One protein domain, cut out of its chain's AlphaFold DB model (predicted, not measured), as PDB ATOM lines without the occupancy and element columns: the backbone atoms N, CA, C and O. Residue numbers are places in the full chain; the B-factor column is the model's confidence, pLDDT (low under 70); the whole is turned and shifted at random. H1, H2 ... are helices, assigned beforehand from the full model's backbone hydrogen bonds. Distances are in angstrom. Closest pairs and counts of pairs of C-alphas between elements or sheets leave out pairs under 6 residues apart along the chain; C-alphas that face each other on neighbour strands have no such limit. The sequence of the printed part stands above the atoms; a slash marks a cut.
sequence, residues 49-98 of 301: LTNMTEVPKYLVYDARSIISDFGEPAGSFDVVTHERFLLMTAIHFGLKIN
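AT A GLANCE: This is residues 49 to 98 of the 301 residues of the protein "TMV resistance protein N-like" of Dorcoceras hygrometricum (UniProt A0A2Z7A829). Two helices meet at close to a right angle as an L, H2 standing across the first part of the longer helix H1, and a wide loop of residues 70 to 81 swings from the far end of H1 back to the beginning of H2, leaving an open space inside the angle. Residues 68 to 73 stick out at one end of the long axis, while the two ends of the printed part lie near each other at the opposite end. The printed part has 50 residues with two named helices, H1 then H2, and no named strand; the class is all helix, though under half of the residues, 24 of 50, are in named elements. The whole is compact, with a radius of gyration of the C-alphas of 11.1 A, yet elongated in outline, spanning 32 by 19 by 14 A.

HOW THE PARTS SIT: Begin with H1, residues 57 to 69, the longest helix. H2, residues 82 to 92, touches it, and the closest C-alphas of the two are those of Ala 63 and Thr 89, 6.2 A apart. H1 touches H2 with residues 59 to 63 alone. Their lines are about perpendicular, at 86 degrees. In both H1 and H2 every O i to N i+4 pair is within hydrogen-bond range.

IN THESE COORDINATES: Find C-alpha 57 at (183.908, 228.019, 250.684); from there H1 runs 18.4 A to C-alpha 69 at (184.317, 239.117, 236.019). H2 runs 15.1 A from C-alpha 82 to C-alpha 92 at (184.111, 241.875, 251.642).

THE WHOLE: Look to Gly 71 and Asn 98 for the two C-alphas farthest apart, 32.7 A. The C-alphas of Leu 49 and Asn 98 are 5.3 A apart. The printed part has no cut, and the link from H1 to H2 is long, with 12 residues. The mean pLDDT of the printed part is 80.5; residues 70 to 80 are under 70.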
ATOM      1  N   LEU A  49     185.191 235.060 263.684       89.25
ATOM      2  CA  LEU A  49     186.160 234.143 263.088       89.25
ATOM      3  C   LEU A  49     187.574 234.393 263.635       89.25
ATOM      4  O   LEU A  49     188.058 235.527 263.569       89.25
ATOM      5  N   THR A  50     188.236 233.354 264.140       89.81
ATOM      6  CA  THR A  50     189.643 233.408 264.575       89.81
ATOM      7  C   THR A  50     190.578 232.882 263.492       89.81
ATOM      8  O   THR A  50     191.611 233.500 263.237       89.81
ATOM      9  N   ASN A  51     190.211 231.789 262.811       87.62
ATOM     10  CA  ASN A  51     191.005 231.201 261.736       87.62
ATOM     11  C   ASN A  51     190.426 231.528 260.350       87.62
ATOM     12  O   ASN A  51     189.236 231.379 260.093       87.62
ATOM     13  N   MET A  52     191.286 231.926 259.411       87.06
ATOM     14  CA  MET A  52     190.877 232.229 258.035       87.06
ATOM     15  C   MET A  52     190.394 230.990 257.262       87.06
ATOM     16  O   MET A  52     189.654 231.135 256.291       87.06
ATOM     17  N   THR A  53     190.769 229.774 257.675       87.56
ATOM     18  CA  THR A  53     190.286 228.527 257.048       87.56
ATOM     19  C   THR A  53     188.793 228.265 257.272       87.56
ATOM     20  O   THR A  53     188.200 227.491 256.525       87.56
ATOM     21  N   GLU A  54     188.179 228.926 258.258       90.44
ATOM     22  CA  GLU A  54     186.750 228.824 258.579       90.44
ATOM     23  C   GLU A  54     185.865 229.691 257.659       90.44
ATOM     24  O   GLU A  54     184.638 229.603 257.723       90.44
ATOM     25  N   VAL A  55     186.452 230.524 256.780       91.38
ATOM     26  CA  VAL A  55     185.692 231.329 255.806       91.38
ATOM     27  C   VAL A  55     184.905 230.392 254.871       91.38
ATOM     28  O   VAL A  55     185.517 229.568 254.184       91.38
ATOM     29  N   PRO A  56     183.562 230.503 254.792       92.50
ATOM     30  CA  PRO A  56     182.748 229.574 254.016       92.50
ATOM     31  C   PRO A  56     183.153 229.496 252.541       92.50
ATOM     32  O   PRO A  56     183.199 230.505 251.839       92.50
ATOM     33  N   LYS A  57     183.387 228.274 252.043       91.81
ATOM     34  CA  LYS A  57     183.908 228.019 250.684       91.81
ATOM     35  C   LYS A  57     183.078 228.657 249.564       91.81
ATOM     36  O   LYS A  57     183.649 229.019 248.541       91.81
ATOM     37  N   TYR A  58     181.766 228.825 249.751       91.81
ATOM     38  CA  TYR A  58     180.907 229.490 248.767       91.81
ATOM     39  C   TYR A  58     181.238 230.985 248.621       91.81
ATOM     40  O   TYR A  58     181.279 231.472 247.501       91.81
ATOM     41  N   LEU A  59     181.599 231.683 249.704       92.12
ATOM     42  CA  LEU A  59     182.075 233.074 249.654       92.12
ATOM     43  C   LEU A  59     183.470 233.176 249.023       92.12
ATOM     44  O   LEU A  59     183.772 234.136 248.323       92.12
ATOM     45  N   VAL A  60     184.323 232.169 249.237       89.94
ATOM     46  CA  VAL A  60     185.642 232.077 248.582       89.94
ATOM     47  C   VAL A  60     185.496 231.863 247.070       89.94
ATOM     48  O   VAL A  60     186.298 232.388 246.303       89.94
ATOM     49  N   TYR A  61     184.475 231.116 246.637       90.25
ATOM     50  CA  TYR A  61     184.116 230.965 245.225       90.25
ATOM     51  C   TYR A  61     183.505 232.251 244.654       90.25
ATOM     52  O   TYR A  61     183.962 232.719 243.618       90.25
ATOM     53  N   ASP A  62     182.555 232.871 245.355       88.06
ATOM     54  CA  ASP A  62     181.883 234.101 244.921       88.06
ATOM     55  C   ASP A  62     182.874 235.269 244.762       88.06
ATOM     56  O   ASP A  62     182.932 235.902 243.709       88.06
ATOM     57  N   ALA A  63     183.795 235.457 245.721       86.56
ATOM     58  CA  ALA A  63     184.911 236.399 245.583       86.56
ATOM     59  C   ALA A  63     185.787 236.127 244.345       86.56
ATOM     60  O   ALA A  63     186.277 237.069 243.723       86.56
ATOM     61  N   ARG A  64     186.003 234.855 243.977       84.44
ATOM     62  CA  ARG A  64     186.756 234.484 242.765       84.44
ATOM     63  C   ARG A  64     185.954 234.717 241.488       84.44
ATOM     64  O   ARG A  64     186.576 235.093 240.499       84.44
ATOM     65  N   SER A  65     184.630 234.545 241.505       83.94
ATOM     66  CA  SER A  65     183.768 234.912 240.373       83.94
ATOM     67  C   SER A  65     183.850 236.415 240.140       83.94
ATOM     68  O   SER A  65     184.357 236.828 239.107       83.94
ATOM     69  N   ILE A  66     183.540 237.217 241.168       82.88
ATOM     70  CA  ILE A  66     183.582 238.686 241.117       82.88
ATOM     71  C   ILE A  66     184.930 239.193 240.575       82.88
ATOM     72  O   ILE A  66     184.958 240.102 239.755       82.88
ATOM     73  N   ILE A  67     186.056 238.609 241.006       74.44
ATOM     74  CA  ILE A  67     187.395 238.988 240.515       74.44
ATOM     75  C   ILE A  67     187.636 238.535 239.064       74.44
ATOM     76  O   ILE A  67     188.248 239.282 238.304       74.44
ATOM     77  N   SER A  68     187.143 237.360 238.659       78.56
ATOM     78  CA  SER A  68     187.206 236.893 237.262       78.56
ATOM     79  C   SER A  68     186.401 237.797 236.325       78.56
ATOM     80  O   SER A  68     186.871 238.136 235.241       78.56
ATOM     81  N   ASP A  69     185.228 238.252 236.775       74.62
ATOM     82  CA  ASP A  69     184.317 239.117 236.019       74.62
ATOM     83  C   ASP A  69     184.902 240.527 235.764       74.62
ATOM     84  O   ASP A  69     184.479 241.217 234.835       74.62
ATOM     85  N   PHE A  70     185.921 240.948 236.527       63.91
ATOM     86  CA  PHE A  70     186.679 242.185 236.278       63.91
ATOM     87  C   PHE A  70     187.738 242.074 235.162       63.91
ATOM     88  O   PHE A  70     188.313 243.091 234.776       63.91
ATOM     89  N   GLY A  71     187.994 240.879 234.616       52.25
ATOM     90  CA  GLY A  71     188.766 240.700 233.379       52.25
ATOM     91  C   GLY A  71     190.285 240.920 233.461       52.25
ATOM     92  O   GLY A  71     190.951 240.856 232.426       52.25
ATOM     93  N   GLU A  72     190.870 241.146 234.644       55.88
ATOM     94  CA  GLU A  72     192.332 241.104 234.795       55.88
ATOM     95  C   GLU A  72     192.856 239.653 234.737       55.88
ATOM     96  O   GLU A  72     192.283 238.759 235.367       55.88
ATOM     97  N   PRO A  73     193.975 239.381 234.037       53.62
ATOM     98  CA  PRO A  73     194.562 238.047 234.002       53.62
ATOM     99  C   PRO A  73     195.106 237.650 235.383       53.62
ATOM    100  O   PRO A  73     195.925 238.356 235.974       53.62
ATOM    101  N   ALA A  74     194.711 236.465 235.861       52.94
ATOM    102  CA  ALA A  74     194.907 235.990 237.240       52.94
ATOM    103  C   ALA A  74     196.363 235.966 237.771       52.94
ATOM    104  O   ALA A  74     196.575 235.845 238.978       52.94
ATOM    105  N   GLY A  75     197.371 236.128 236.905       50.22
ATOM    106  CA  GLY A  75     198.782 236.223 237.291       50.22
ATOM    107  C   GLY A  75     199.138 237.433 238.172       50.22
ATOM    108  O   GLY A  75     200.191 237.418 238.805       50.22
ATOM    109  N   SER A  76     198.281 238.460 238.272       54.94
ATOM    110  CA  SER A  76     198.492 239.577 239.213       54.94
ATOM    111  C   SER A  76     198.253 239.183 240.682       54.94
ATOM    112  O   SER A  76     198.869 239.759 241.584       54.94
ATOM    113  N   PHE A  77     197.396 238.185 240.934       52.03
ATOM    114  CA  PHE A  77     196.906 237.845 242.275       52.03
ATOM    115  C   PHE A  77     197.648 236.701 242.976       52.03
ATOM    116  O   PHE A  77     197.559 236.605 244.198       52.03
ATOM    117  N   ASP A  78     198.444 235.896 242.266       54.66
ATOM    118  CA  ASP A  78     199.254 234.800 242.845       54.66
ATOM    119  C   ASP A  78     200.273 235.295 243.905       54.66
ATOM    120  O   ASP A  78     200.701 234.588 244.815       54.66
ATOM    121  N   VAL A  79     200.592 236.592 243.864       60.41
ATOM    122  CA  VAL A  79     201.436 237.301 244.840       60.41
ATOM    123  C   VAL A  79     200.739 237.523 246.206       60.41
ATOM    124  O   VAL A  79     201.394 237.920 247.186       60.41
ATOM    125  N   VAL A  80     199.425 237.285 246.293       65.12
ATOM    126  CA  VAL A  80     198.593 237.405 247.500       65.12
ATOM    127  C   VAL A  80     198.469 236.038 248.177       65.12
ATOM    128  O   VAL A  80     197.843 235.128 247.649       65.12
ATOM    129  N   THR A  81     199.023 235.894 249.386       81.81
ATOM    130  CA  THR A  81     198.924 234.626 250.133       81.81
ATOM    131  C   THR A  81     197.466 234.241 250.397       81.81
ATOM    132  O   THR A  81     196.620 235.106 250.632       81.81
ATOM    133  N   HIS A  82     197.178 232.936 250.410       83.25
ATOM    134  CA  HIS A  82     195.827 232.387 250.583       83.25
ATOM    135  C   HIS A  82     195.073 233.002 251.780       83.25
ATOM    136  O   HIS A  82     193.929 233.423 251.652       83.25
ATOM    137  N   GLU A  83     195.749 233.171 252.916       85.38
ATOM    138  CA  GLU A  83     195.229 233.833 254.124       85.38
ATOM    139  C   GLU A  83     194.796 235.288 253.886       85.38
ATOM    140  O   GLU A  83     193.771 235.724 254.404       85.38
ATOM    141  N   ARG A  84     195.549 236.054 253.081       83.88
ATOM    142  CA  ARG A  84     195.209 237.443 252.727       83.88
ATOM    143  C   ARG A  84     194.001 237.491 251.796       83.88
ATOM    144  O   ARG A  84     193.189 238.401 251.932       83.88
ATOM    145  N   PHE A  85     193.856 236.516 250.894       87.44
ATOM    146  CA  PHE A  85     192.658 236.371 250.062       87.44
ATOM    147  C   PHE A  85     191.422 236.045 250.913       87.44
ATOM    148  O   PHE A  85     190.381 236.687 250.770       87.44
ATOM    149  N   LEU A  86     191.547 235.100 251.848       90.44
ATOM    150  CA  LEU A  86     190.484 234.724 252.785       90.44
ATOM    151  C   LEU A  86     190.091 235.894 253.699       90.44
ATOM    152  O   LEU A  86     188.905 236.160 253.865       90.44
ATOM    153  N   LEU A  87     191.060 236.665 254.204       89.75
ATOM    154  CA  LEU A  87     190.802 237.874 254.990       89.75
ATOM    155  C   LEU A  87     190.094 238.959 254.164       89.75
ATOM    156  O   LEU A  87     189.132 239.560 254.636       89.75
ATOM    157  N   MET A  88     190.515 239.188 252.914       88.06
ATOM    158  CA  MET A  88     189.819 240.100 251.997       88.06
ATOM    159  C   MET A  88     188.384 239.638 251.707       88.06
ATOM    160  O   MET A  88     187.481 240.468 251.709       88.06
ATOM    161  N   THR A  89     188.169 238.331 251.532       89.56
ATOM    162  CA  THR A  89     186.847 237.705 251.347       89.56
ATOM    163  C   THR A  89     185.962 237.920 252.577       89.56
ATOM    164  O   THR A  89     184.852 238.433 252.465       89.56
ATOM    165  N   ALA A  90     186.472 237.606 253.772       90.81
ATOM    166  CA  ALA A  90     185.755 237.766 255.033       90.81
ATOM    167  C   ALA A  90     185.350 239.226 255.291       90.81
ATOM    168  O   ALA A  90     184.220 239.493 255.692       90.81
ATOM    169  N   ILE A  91     186.244 240.176 254.993       88.56
ATOM    170  CA  ILE A  91     185.946 241.611 255.041       88.56
ATOM    171  C   ILE A  91     184.881 241.979 253.994       88.56
ATOM    172  O   ILE A  91     183.937 242.689 254.329       88.56
ATOM    173  N   HIS A  92     185.014 241.520 252.744       85.81
ATOM    174  CA  HIS A  92     184.111 241.875 251.642       85.81
ATOM    175  C   HIS A  92     182.655 241.484 251.932       85.81
ATOM    176  O   HIS A  92     181.763 242.317 251.789       85.81
ATOM    177  N   PHE A  93     182.432 240.262 252.420       87.38
ATOM    178  CA  PHE A  93     181.103 239.749 252.773       87.38
ATOM    179  C   PHE A  93     180.652 240.093 254.202       87.38
ATOM    180  O   PHE A  93     179.653 239.562 254.681       87.38
ATOM    181  N   GLY A  94     181.373 240.975 254.904       88.38
ATOM    182  CA  GLY A  94     180.977 241.455 256.230       88.38
ATOM    183  C   GLY A  94     180.969 240.382 257.324       88.38
ATOM    184  O   GLY A  94     180.246 240.530 258.310       88.38
ATOM    185  N   LEU A  95     181.759 239.310 257.178       91.50
ATOM    186  CA  LEU A  95     181.886 238.285 258.211       91.50
ATOM    187  C   LEU A  95     182.401 238.909 259.512       91.50
ATOM    188  O   LEU A  95     183.314 239.741 259.523       91.50
ATOM    189  N   LYS A  96     181.834 238.476 260.638       91.38
ATOM    190  CA  LYS A  96     182.284 238.907 261.960       91.38
ATOM    191  C   LYS A  96     183.640 238.261 262.250       91.38
ATOM    192  O   LYS A  96     183.719 237.043 262.368       91.38
ATOM    193  N   ILE A  97     184.692 239.067 262.369       90.38
ATOM    194  CA  ILE A  97     186.084 238.629 262.574       90.38
ATOM    195  C   ILE A  97     186.518 238.948 264.012       90.38
ATOM    196  O   ILE A  97     186.269 240.053 264.501       90.38
ATOM    197  N   ASN A  98     187.196 238.006 264.676       92.00
ATOM    198  CA  ASN A  98     187.843 238.220 265.969       92.00
ATOM    199  C   ASN A  98     189.183 238.952 265.771       92.00
ATOM    200  O   ASN A  98     190.267 238.364 265.743       92.00
TER     201      ASN A  98